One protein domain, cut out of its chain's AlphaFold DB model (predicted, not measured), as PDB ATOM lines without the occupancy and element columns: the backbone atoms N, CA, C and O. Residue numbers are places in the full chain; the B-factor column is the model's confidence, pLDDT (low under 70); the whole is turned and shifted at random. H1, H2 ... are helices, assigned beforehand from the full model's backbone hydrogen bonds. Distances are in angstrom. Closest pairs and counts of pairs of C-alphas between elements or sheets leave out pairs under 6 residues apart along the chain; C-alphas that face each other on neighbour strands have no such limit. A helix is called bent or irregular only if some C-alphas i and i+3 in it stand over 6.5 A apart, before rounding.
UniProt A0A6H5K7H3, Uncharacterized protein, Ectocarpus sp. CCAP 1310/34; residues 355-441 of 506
ATOM      1  N   GLN A 355     131.612 195.060 191.929       87.62
ATOM      2  CA  GLN A 355     130.161 195.040 191.698       87.62
ATOM      3  C   GLN A 355     129.443 196.229 192.352       87.62
ATOM      4  O   GLN A 355     128.500 196.763 191.771       87.62
ATOM      5  N   LEU A 356     129.886 196.663 193.536       87.00
ATOM      6  CA  LEU A 356     129.382 197.869 194.194       87.00
ATOM      7  C   LEU A 356     129.703 199.119 193.366       87.00
ATOM      8  O   LEU A 356     128.804 199.915 193.111       87.00
ATOM      9  N   PHE A 357     130.948 199.235 192.893       86.44
ATOM     10  CA  PHE A 357     131.395 200.318 192.023       86.44
ATOM     11  C   PHE A 357     130.535 200.406 190.757       86.44
ATOM     12  O   PHE A 357     129.912 201.432 190.527       86.44
ATOM     13  N   ILE A 358     130.385 199.307 190.004       84.75
ATOM     14  CA  ILE A 358     129.563 199.275 188.777       84.75
ATOM     15  C   ILE A 358     128.101 199.679 189.046       84.75
ATOM     16  O   ILE A 358     127.510 200.386 188.236       84.75
ATOM     17  N   LYS A 359     127.509 199.255 190.171       84.56
ATOM     18  CA  LYS A 359     126.100 199.544 190.504       84.56
ATOM     19  C   LYS A 359     125.837 200.973 190.977       84.56
ATOM     20  O   LYS A 359     124.719 201.445 190.820       84.56
ATOM     21  N   GLN A 360     126.815 201.619 191.609       80.12
ATOM     22  CA  GLN A 360     126.675 202.952 192.212       80.12
ATOM     23  C   GLN A 360     127.482 204.029 191.470       80.12
ATOM     24  O   GLN A 360     127.569 205.158 191.934       80.12
ATOM     25  N   ASN A 361     128.046 203.697 190.304       72.88
ATOM     26  CA  ASN A 361     128.849 204.609 189.488       72.88
ATOM     27  C   ASN A 361     128.074 205.866 189.046       72.88
ATOM     28  O   ASN A 361     128.660 206.934 188.905       72.88
ATOM     29  N   GLU A 362     126.762 205.730 188.811       66.62
ATOM     30  CA  GLU A 362     125.894 206.815 188.329       66.62
ATOM     31  C   GLU A 362     125.292 207.670 189.461       66.62
ATOM     32  O   GLU A 362     125.044 208.856 189.255       66.62
ATOM     33  N   ASP A 363     125.089 207.095 190.652       69.31
ATOM     34  CA  ASP A 363     124.616 207.803 191.853       69.31
ATOM     35  C   ASP A 363     125.315 207.242 193.109       69.31
ATOM     36  O   ASP A 363     124.815 206.314 193.762       69.31
ATOM     37  N   PRO A 364     126.528 207.731 193.428       77.25
ATOM     38  CA  PRO A 364     127.282 207.252 194.574       77.25
ATOM     39  C   PRO A 364     126.653 207.753 195.886       77.25
ATOM     40  O   PRO A 364     126.204 208.898 195.961       77.25
ATOM     41  N   PRO A 365     126.652 206.949 196.966       74.38
ATOM     42  CA  PRO A 365     126.053 207.331 198.244       74.38
ATOM     43  C   PRO A 365     126.819 208.490 198.908       74.38
ATOM     44  O   PRO A 365     127.799 208.293 199.630       74.38
ATOM     45  N   ILE A 366     126.348 209.717 198.680       74.56
ATOM     46  CA  ILE A 366     126.924 210.950 199.228       74.56
ATOM     47  C   ILE A 366     126.447 211.168 200.671       74.56
ATOM     48  O   ILE A 366     125.251 211.184 200.961       74.56
ATOM     49  N   ALA A 367     127.385 211.390 201.593       68.94
ATOM     50  CA  ALA A 367     127.062 211.716 202.981       68.94
ATOM     51  C   ALA A 367     126.457 213.130 203.124       68.94
ATOM     52  O   ALA A 367     126.831 214.067 202.417       68.94
ATOM     53  N   ASN A 368     125.546 213.300 204.089       62.81
ATOM     54  CA  ASN A 368     124.815 214.552 204.311       62.81
ATOM     55  C   ASN A 368     125.741 215.785 204.375       62.81
ATOM     56  O   ASN A 368     126.679 215.833 205.169       62.81
ATOM     57  N   ASN A 369     125.396 216.819 203.600       68.06
ATOM     58  CA  ASN A 369     126.130 218.081 203.400       68.06
ATOM     59  C   ASN A 369     127.378 218.042 202.499       68.06
ATOM     60  O   ASN A 369     127.893 219.127 202.197       68.06
ATOM     61  N   LEU A 370     127.841 216.880 202.017       72.62
ATOM     62  CA  LEU A 370     128.867 216.865 200.970       72.62
ATOM     63  C   LEU A 370     128.269 217.317 199.623       72.62
ATOM     64  O   LEU A 370     127.128 216.981 199.302       72.62
ATOM     65  N   PRO A 371     129.018 218.084 198.813       76.25
ATOM     66  CA  PRO A 371     128.673 218.303 197.414       76.25
ATOM     67  C   PRO A 371     128.780 217.012 196.587       76.25
ATOM     68  O   PRO A 371     129.558 216.132 196.960       76.25
ATOM     69  N   PRO A 372     128.082 216.904 195.443       75.44
ATOM     70  CA  PRO A 372     128.021 215.659 194.684       75.44
ATOM     71  C   PRO A 372     129.372 215.218 194.117       75.44
ATOM     72  O   PRO A 372     129.727 214.058 194.295       75.44
ATOM     73  N   VAL A 373     130.171 216.114 193.519       78.75
ATOM     74  CA  VAL A 373     131.462 215.700 192.930       78.75
ATOM     75  C   VAL A 373     132.461 215.319 194.022       78.75
ATOM     76  O   VAL A 373     133.077 214.259 193.971       78.75
ATOM     77  N   ALA A 374     132.573 216.135 195.074       78.56
ATOM     78  CA  ALA A 374     133.431 215.817 196.214       78.56
ATOM     79  C   ALA A 374     132.987 214.529 196.943       78.56
ATOM     80  O   ALA A 374     133.833 213.764 197.405       78.56
ATOM     81  N   GLY A 375     131.679 214.266 197.027       81.44
ATOM     82  CA  GLY A 375     131.118 213.039 197.592       81.44
ATOM     83  C   GLY A 375     131.425 211.802 196.748       81.44
ATOM     84  O   GLY A 375     131.897 210.813 197.304       81.44
ATOM     85  N   ALA A 376     131.261 211.881 195.424       82.56
ATOM     86  CA  ALA A 376     131.620 210.815 194.485       82.56
ATOM     87  C   ALA A 376     133.108 210.431 194.579       82.56
ATOM     88  O   ALA A 376     133.441 209.252 194.709       82.56
ATOM     89  N   LEU A 377     134.003 211.427 194.604       82.19
ATOM     90  CA  LEU A 377     135.447 211.211 194.765       82.19
ATOM     91  C   LEU A 377     135.796 210.632 196.147       82.19
ATOM     92  O   LEU A 377     136.624 209.730 196.254       82.19
ATOM     93  N   THR A 378     135.140 211.097 197.216       82.38
ATOM     94  CA  THR A 378     135.349 210.554 198.574       82.38
ATOM     95  C   THR A 378     134.884 209.096 198.674       82.38
ATOM     96  O   THR A 378     135.544 208.284 199.318       82.38
ATOM     97  N   TRP A 379     133.781 208.742 198.009       87.50
ATOM     98  CA  TRP A 379     133.291 207.367 197.921       87.50
ATOM     99  C   TRP A 379     134.261 206.460 197.147       87.50
ATOM    100  O   TRP A 379     134.635 205.413 197.675       87.50
ATOM    101  N   SER A 380     134.746 206.890 195.973       86.19
ATOM    102  CA  SER A 380     135.785 206.182 195.198       86.19
ATOM    103  C   SER A 380     137.019 205.871 196.052       86.19
ATOM    104  O   SER A 380     137.420 204.711 196.190       86.19
ATOM    105  N   ARG A 381     137.559 206.888 196.735       84.62
ATOM    106  CA  ARG A 381     138.705 206.737 197.642       84.62
ATOM    107  C   ARG A 381     138.422 205.798 198.813       84.62
ATOM    108  O   ARG A 381     139.286 205.001 199.164       84.62
ATOM    109  N   GLY A 382     137.214 205.822 199.375       85.12
ATOM    110  CA  GLY A 382     136.799 204.876 200.416       85.12
ATOM    111  C   GLY A 382     136.765 203.417 199.935       85.12
ATOM    112  O   GLY A 382     137.116 202.510 200.694       85.12
ATOM    113  N   LEU A 383     136.402 203.173 198.669       86.50
ATOM    114  CA  LEU A 383     136.521 201.844 198.055       86.50
ATOM    115  C   LEU A 383     137.990 201.452 197.841       86.50
ATOM    116  O   LEU A 383     138.351 200.307 198.111       86.50
ATOM    117  N   LEU A 384     138.840 202.392 197.420       86.75
ATOM    118  CA  LEU A 384     140.275 202.162 197.246       86.75
ATOM    119  C   LEU A 384     140.969 201.814 198.577       86.75
ATOM    120  O   LEU A 384     141.665 200.803 198.654       86.75
ATOM    121  N   GLU A 385     140.740 202.591 199.640       85.19
ATOM    122  CA  GLU A 385     141.299 202.347 200.983       85.19
ATOM    123  C   GLU A 385     140.864 201.003 201.578       85.19
ATOM    124  O   GLU A 385     141.653 200.323 202.242       85.19
ATOM    125  N   ARG A 386     139.616 200.586 201.325       85.19
ATOM    126  CA  ARG A 386     139.103 199.288 201.781       85.19
ATOM    127  C   ARG A 386     139.908 198.117 201.214       85.19
ATOM    128  O   ARG A 386     140.075 197.114 201.905       85.19
ATOM    129  N   VAL A 387     140.384 198.235 199.975       87.25
ATOM    130  CA  VAL A 387     141.044 197.147 199.237       87.25
ATOM    131  C   VAL A 387     142.578 197.256 199.288       87.25
ATOM    132  O   VAL A 387     143.263 196.235 199.243       87.25
ATOM    133  N   SER A 388     143.140 198.458 199.453       86.06
ATOM    134  CA  SER A 388     144.594 198.679 199.443       86.06
ATOM    135  C   SER A 388     145.328 198.023 200.619       86.06
ATOM    136  O   SER A 388     146.360 197.385 200.420       86.06
ATOM    137  N   LEU A 389     144.787 198.120 201.840       81.94
ATOM    138  CA  LEU A 389     145.430 197.577 203.043       81.94
ATOM    139  C   LEU A 389     145.451 196.033 203.085       81.94
ATOM    140  O   LEU A 389     146.490 195.468 203.427       81.94
ATOM    141  N   PRO A 390     144.371 195.310 202.727       83.75
ATOM    142  CA  PRO A 390     144.452 193.868 202.506       83.75
ATOM    143  C   PRO A 390     145.480 193.475 201.437       83.75
ATOM    144  O   PRO A 390     146.209 192.504 201.630       83.75
ATOM    145  N   MET A 391     145.588 194.241 200.341       84.56
ATOM    146  CA  MET A 391     146.562 193.953 199.286       84.56
ATOM    147  C   MET A 391     148.007 194.107 199.781       84.56
ATOM    148  O   MET A 391     148.816 193.210 199.547       84.56
ATOM    149  N   SER A 392     148.332 195.175 200.525       84.38
ATOM    150  CA  SER A 392     149.682 195.341 201.088       84.38
ATOM    151  C   SER A 392     150.056 194.183 202.021       84.38
ATOM    152  O   SER A 392     151.169 193.665 201.949       84.38
ATOM    153  N   LYS A 393     149.105 193.706 202.833       80.69
ATOM    154  CA  LYS A 393     149.313 192.550 203.714       80.69
ATOM    155  C   LYS A 393     149.449 191.217 202.976       80.69
ATOM    156  O   LYS A 393     150.206 190.366 203.425       80.69
ATOM    157  N   ILE A 394     148.796 191.036 201.828       80.94
ATOM    158  CA  ILE A 394     149.007 189.843 200.990       80.94
ATOM    159  C   ILE A 394     150.381 189.877 200.315       80.94
ATOM    160  O   ILE A 394     151.015 188.834 200.206       80.94
ATOM    161  N   THR A 395     150.901 191.050 199.939       78.12
ATOM    162  CA  THR A 395     152.274 191.152 199.408       78.12
ATOM    163  C   THR A 395     153.375 190.880 200.443       78.12
ATOM    164  O   THR A 395     154.507 190.622 200.048       78.12
ATOM    165  N   GLU A 396     153.057 190.879 201.743       75.81
ATOM    166  CA  GLU A 396     153.957 190.429 202.822       75.81
ATOM    167  C   GLU A 396     153.991 188.889 202.971       75.81
ATOM    168  O   GLU A 396     154.812 188.363 203.723       75.81
ATOM    169  N   PHE A 397     153.114 188.143 202.282       75.00
ATOM    170  CA  PHE A 397     153.065 186.681 202.374       75.00
ATOM    171  C   PHE A 397     154.211 185.988 201.626       75.00
ATOM    172  O   PHE A 397     154.800 186.503 200.678       75.00
ATOM    173  N   ASP A 398     154.474 184.747 202.037       66.88
ATOM    174  CA  ASP A 398     155.491 183.877 201.456       66.88
ATOM    175  C   ASP A 398     155.362 183.763 199.924       66.88
ATOM    176  O   ASP A 398     154.277 183.493 199.394       66.88
ATOM    177  N   ASN A 399     156.487 183.861 199.204       66.19
ATOM    178  CA  ASN A 399     156.529 183.811 197.732       66.19
ATOM    179  C   ASN A 399     155.836 182.570 197.133       66.19
ATOM    180  O   ASN A 399     155.375 182.607 195.996       66.19
ATOM    181  N   LYS A 400     155.735 181.467 197.889       70.00
ATOM    182  CA  LYS A 400     155.010 180.251 197.484       70.00
ATOM    183  C   LYS A 400     153.497 180.465 197.364       70.00
ATOM    184  O   LYS A 400     152.883 179.860 196.493       70.00
ATOM    185  N   VAL A 401     152.910 181.302 198.223       69.75
ATOM    186  CA  VAL A 401     151.481 181.651 198.187       69.75
ATOM    187  C   VAL A 401     151.225 182.662 197.071       69.75
ATOM    188  O   VAL A 401     150.315 182.473 196.275       69.75
ATOM    189  N   LEU A 402     152.082 183.679 196.933       70.31
ATOM    190  CA  LEU A 402     151.995 184.657 195.838       70.31
ATOM    191  C   LEU A 402     152.220 184.040 194.445       70.31
ATOM    192  O   LEU A 402     151.768 184.583 193.438       70.31
ATOM    193  N   ALA A 403     152.898 182.892 194.375       74.31
ATOM    194  CA  ALA A 403     153.110 182.153 193.139       74.31
ATOM    195  C   ALA A 403     151.897 181.327 192.674       74.31
ATOM    196  O   ALA A 403     151.964 180.807 191.556       74.31
ATOM    197  N   THR A 404     150.808 181.191 193.448       80.69
ATOM    198  CA  THR A 404     149.608 180.471 192.976       80.69
ATOM    199  C   THR A 404     148.916 181.220 191.834       80.69
ATOM    200  O   THR A 404     149.122 182.414 191.610       80.69
ATOM    201  N   GLU A 405     148.117 180.496 191.050       81.62
ATOM    202  CA  GLU A 405     147.346 181.091 189.956       81.62
ATOM    203  C   GLU A 405     146.278 182.057 190.492       81.62
ATOM    204  O   GLU A 405     146.201 183.193 190.034       81.62
ATOM    205  N   GLU A 406     145.587 181.659 191.562       80.81
ATOM    206  CA  GLU A 406     144.597 182.450 192.308       80.81
ATOM    207  C   GLU A 406     145.161 183.805 192.771       80.81
ATOM    208  O   GLU A 406     144.545 184.848 192.554       80.81
ATOM    209  N   ALA A 407     146.371 183.823 193.348       82.56
ATOM    210  CA  ALA A 407     147.024 185.059 193.782       82.56
ATOM    211  C   ALA A 407     147.367 185.981 192.596       82.56
ATOM    212  O   ALA A 407     147.220 187.202 192.685       82.56
ATOM    213  N   ARG A 408     147.767 185.415 191.448       85.38
ATOM    214  CA  ARG A 408     148.018 186.188 190.221       85.38
ATOM    215  C   ARG A 408     146.733 186.745 189.610       85.38
ATOM    216  O   ARG A 408     146.750 187.861 189.092       85.38
ATOM    217  N   GLU A 409     145.632 186.000 189.651       86.81
ATOM    218  CA  GLU A 409     144.319 186.484 189.207       86.81
ATOM    219  C   GLU A 409     143.784 187.591 190.114       86.81
ATOM    220  O   GLU A 409     143.362 188.633 189.611       86.81
ATOM    221  N   LEU A 410     143.903 187.426 191.432       87.50
ATOM    222  CA  LEU A 410     143.601 188.454 192.424       87.50
ATOM    223  C   LEU A 410     144.367 189.758 192.143       87.50
ATOM    224  O   LEU A 410     143.760 190.828 192.091       87.50
ATOM    225  N   VAL A 411     145.686 189.685 191.927       87.75
ATOM    226  CA  VAL A 411     146.510 190.870 191.631       87.75
ATOM    227  C   VAL A 411     146.064 191.548 190.330       87.75
ATOM    228  O   VAL A 411     145.945 192.771 190.306       87.75
ATOM    229  N   LYS A 412     145.735 190.789 189.274       89.06
ATOM    230  CA  LYS A 412     145.171 191.343 188.024       89.06
ATOM    231  C   LYS A 412     143.795 191.990 188.230       89.06
ATOM    232  O   LYS A 412     143.515 193.040 187.657       89.06
ATOM    233  N   ALA A 413     142.922 191.369 189.024       88.50
ATOM    234  CA  ALA A 413     141.593 191.894 189.322       88.50
ATOM    235  C   ALA A 413     141.674 193.198 190.132       88.50
ATOM    236  O   ALA A 413     140.932 194.141 189.855       88.50
ATOM    237  N   TYR A 414     142.615 193.268 191.078       90.56
ATOM    238  CA  TYR A 414     142.926 194.467 191.847       90.56
ATOM    239  C   TYR A 414     143.494 195.589 190.976       90.56
ATOM    240  O   TYR A 414     142.960 196.692 191.015       90.56
ATOM    241  N   THR A 415     144.526 195.339 190.159       90.00
ATOM    242  CA  THR A 415     145.110 196.400 189.315       90.00
ATOM    243  C   THR A 415     144.102 196.948 188.308       90.00
ATOM    244  O   THR A 415     144.061 198.158 188.094       90.00
ATOM    245  N   LEU A 416     143.229 196.094 187.762       91.62
ATOM    246  CA  LEU A 416     142.104 196.526 186.934       91.62
ATOM    247  C   LEU A 416     141.110 197.401 187.719       91.62
ATOM    248  O   LEU A 416     140.709 198.444 187.215       91.62
ATOM    249  N   LEU A 417     140.725 197.012 188.940       90.12
ATOM    250  CA  LEU A 417     139.812 197.796 189.782       90.12
ATOM    251  C   LEU A 417     140.407 199.162 190.163       90.12
ATOM    252  O   LEU A 417     139.713 200.169 190.082       90.12
ATOM    253  N   VAL A 418     141.691 199.211 190.533       90.50
ATOM    254  CA  VAL A 418     142.397 200.466 190.847       90.50
ATOM    255  C   VAL A 418     142.468 201.379 189.621       90.50
ATOM    256  O   VAL A 418     142.234 202.577 189.754       90.50
ATOM    257  N   GLY A 419     142.716 200.824 188.429       89.94
ATOM    258  CA  GLY A 419     142.640 201.572 187.170       89.94
ATOM    259  C   GLY A 419     141.246 202.159 186.927       89.94
ATOM    260  O   GLY A 419     141.119 203.357 186.714       89.94
ATOM    261  N   GLN A 420     140.193 201.346 187.072       88.69
ATOM    262  CA  GLN A 420     138.801 201.791 186.902       88.69
ATOM    263  C   GLN A 420     138.397 202.906 187.885       88.69
ATOM    264  O   GLN A 420     137.693 203.834 187.492       88.69
ATOM    265  N   LEU A 421     138.856 202.842 189.140       87.75
ATOM    266  CA  LEU A 421     138.642 203.903 190.133       87.75
ATOM    267  C   LEU A 421     139.410 205.185 189.768       87.75
ATOM    268  O   LEU A 421     138.844 206.273 189.824       87.75
ATOM    269  N   ALA A 422     140.669 205.072 189.332       87.88
ATOM    270  CA  ALA A 422     141.467 206.221 188.903       87.88
ATOM    271  C   ALA A 422     140.882 206.911 187.653       87.88
ATOM    272  O   ALA A 422     140.823 208.139 187.601       87.88
ATOM    273  N   ASP A 423     140.400 206.137 186.677       88.25
ATOM    274  CA  ASP A 423     139.724 206.659 185.485       88.25
ATOM    275  C   ASP A 423     138.436 207.411 185.857       88.25
ATOM    276  O   ASP A 423     138.190 208.501 185.341       88.25
ATOM    277  N   PHE A 424     137.644 206.883 186.799       86.44
ATOM    278  CA  PHE A 424     136.452 207.555 187.328       86.44
ATOM    279  C   PHE A 424     136.787 208.842 188.091       86.44
ATOM    280  O   PHE A 424     136.096 209.847 187.917       86.44
ATOM    281  N   GLU A 425     137.846 208.858 188.908       85.00
ATOM    282  CA  GLU A 425     138.285 210.085 189.582       85.00
ATOM    283  C   GLU A 425     138.711 211.151 188.564       85.00
ATOM    284  O   GLU A 425     138.228 212.282 188.633       85.00
ATOM    285  N   ASN A 426     139.520 210.788 187.564       85.81
ATOM    286  CA  ASN A 426     139.945 211.708 186.506       85.81
ATOM    287  C   ASN A 426     138.755 212.248 185.692       85.81
ATOM    288  O   ASN A 426     138.621 213.463 185.553       85.81
ATOM    289  N   GLN A 427     137.847 211.381 185.231       86.50
ATOM    290  CA  GLN A 427     136.661 211.784 184.460       86.50
ATOM    291  C   GLN A 427     135.752 212.740 185.246       86.50
ATOM    292  O   GLN A 427     135.279 213.732 184.693       86.50
ATOM    293  N   ASN A 428     135.540 212.495 186.545       83.00
ATOM    294  CA  ASN A 428     134.763 213.402 187.393       83.00
ATOM    295  C   ASN A 428     135.460 214.756 187.595       83.00
ATOM    296  O   ASN A 428     134.790 215.787 187.565       83.00
ATOM    297  N   ILE A 429     136.784 214.777 187.780       81.19
ATOM    298  CA  ILE A 429     137.559 216.019 187.939       81.19
ATOM    299  C   ILE A 429     137.543 216.844 186.640       81.19
ATOM    300  O   ILE A 429     137.354 218.062 186.693       81.19
ATOM    301  N   GLU A 430     137.682 216.203 185.477       83.00
ATOM    302  CA  GLU A 430     137.622 216.857 184.163       83.00
ATOM    303  C   GLU A 430     136.217 217.392 183.847       83.00
ATOM    304  O   GLU A 430     136.066 218.570 183.507       83.00
ATOM    305  N   ALA A 431     135.174 216.574 184.030       83.06
ATOM    306  CA  ALA A 431     133.784 216.984 183.822       83.06
ATOM    307  C   ALA A 431     133.376 218.133 184.762       83.06
ATOM    308  O   ALA A 431     132.697 219.077 184.345       83.06
ATOM    309  N   TRP A 432     133.837 218.098 186.016       82.31
ATOM    310  CA  TRP A 432     133.671 219.185 186.978       82.31
ATOM    311  C   TRP A 432     134.385 220.462 186.527       82.31
ATOM    312  O   TRP A 432     133.757 221.520 186.495       82.31
ATOM    313  N   GLY A 433     135.649 220.370 186.102       75.62
ATOM    314  CA  GLY A 433     136.415 221.505 185.577       75.62
ATOM    315  C   GLY A 433     135.738 222.182 184.380       75.62
ATOM    316  O   GLY A 433     135.587 223.406 184.364       75.62
ATOM    317  N   ALA A 434     135.245 221.392 183.420       78.50
ATOM    318  CA  ALA A 434     134.504 221.894 182.263       78.50
ATOM    319  C   ALA A 434     133.161 222.544 182.658       78.50
ATOM    320  O   ALA A 434     132.835 223.642 182.200       78.50
ATOM    321  N   SER A 435     132.397 221.903 183.554       74.38
ATOM    322  CA  SER A 435     131.122 222.428 184.070       74.38
ATOM    323  C   SER A 435     131.298 223.755 184.818       74.38
ATOM    324  O   SER A 435     130.493 224.682 184.665       74.38
ATOM    325  N   ILE A 436     132.384 223.868 185.586       70.56
ATOM    326  CA  ILE A 436     132.802 225.083 186.280       70.56
ATOM    327  C   ILE A 436     133.075 226.208 185.289       70.56
ATOM    328  O   ILE A 436     132.476 227.274 185.423       70.56
ATOM    329  N   GLN A 437     133.929 225.975 184.290       68.38
ATOM    330  CA  GLN A 437     134.323 227.012 183.338       68.38
ATOM    331  C   GLN A 437     133.105 227.563 182.577       68.38
ATOM    332  O   GLN A 437     132.866 228.773 182.586       68.38
ATOM    333  N   ALA A 438     132.250 226.678 182.052       69.50
ATOM    334  CA  ALA A 438     131.008 227.066 181.383       69.50
ATOM    335  C   ALA A 438     130.033 227.831 182.307       69.50
ATOM    336  O   ALA A 438     129.399 228.805 181.893       69.50
ATOM    337  N   SER A 439     129.914 227.424 183.577       66.69
ATOM    338  CA  SER A 439     129.010 228.071 184.541       66.69
ATOM    339  C   SER A 439     129.510 229.440 185.015       66.69
ATOM    340  O   SER A 439     128.703 230.350 185.207       66.69
ATOM    341  N   ILE A 440     130.824 229.605 185.196       64.25
ATOM    342  CA  ILE A 440     131.479 230.862 185.595       64.25
ATOM    343  C   ILE A 440     131.215 231.950 184.549       64.25
ATOM    344  O   ILE A 440     130.681 233.012 184.883       64.25
ATOM    345  N   GLU A 441     131.539 231.672 183.283       65.12
ATOM    346  CA  GLU A 441     131.475 232.641 182.179       65.12
ATOM    347  C   GLU A 441     130.052 233.138 181.884       65.12
ATOM    348  O   GLU A 441     129.859 234.274 181.428       65.12
TER     349      GLU A 441
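This is residues 355 to 441 of the 506 residues of an uncharacterized protein of Ectocarpus sp. CCAP 1310/34 (UniProt A0A6H5K7H3). Two long helices, H2 and the still longer H4, run side by side in opposite directions as a slender rod, with a turn holding the short H3 joining them at one end. H4 runs on beyond H2 at the other end, where residues 433 to 441 stick out, and the small H1, at the start of the printed part, sits beside the pair, with a long loop of 11 residues leading from it to H2 and folding the chain back. The printed part has 87 residues with four named helices, in the order H1, H2, H3, H4, and no named strand; the class is all helix. The whole is loose, with a radius of gyration of the C-alphas of 16.7 A, and spans 59 by 25 by 21 A.

Start with H1, residues 355 to 360, and compare it with H2, residues 372 to 395: they are close but not clearly touching, and their closest C-alphas, those of Phe 357 and Ser 380, are 8.0 A apart. They run opposite ways at a shallow tilt of 10 degrees. H1 is also near H4, residues 405 to 441. H2 and H4 touch, H2 with residues 373 to 384 alone and H4 with residues 418 to 432 alone; their closest C-alphas, those of Leu 377 and Glu 425, are 6.0 A apart. These two run opposite ways at a shallow tilt of 20 degrees. H3, residues 399 to 402, is close to H4 but not clearly touching it, the closest C-alphas being those of Leu 402 and Arg 408, 7.1 A apart. H1 and H3 are apart. In H1 and H4 every O i to N i+4 pair is within hydrogen-bond range, in H2 18 of 20 are, and H3 is too short for such a pair.

Find C-alpha 355 at (130.161, 195.040, 191.698), where H1 begins. H2 starts at C-alpha 372, (128.021, 215.659, 194.684), and runs 34.8 A to C-alpha 395. Look near residue 389 for a kink of 25 degrees; H2 is irregular, but only just, with C-alphas 386 and 389 6.7 A apart. H3 follows with four residues, and H4 then runs 54.5 A from C-alpha 405 to C-alpha 441 at (131.475, 232.641, 182.179).

The two C-alphas farthest apart, those of Lys 400 and Glu 441, are 59.4 A apart. Residues 396 to 401, of which 399 to 401 belong to H3, stand free, as do residues 433 to 441 of H4. The link from H1 to H2 is long, with 11 residues; those from H2 to H3 and from H3 to H4 are tight. The printed part has no cut. Its mean pLDDT is 80.4, and residues 362 to 363, 367 to 369, 398 to 399, 401 and 437 to 441 are under 70.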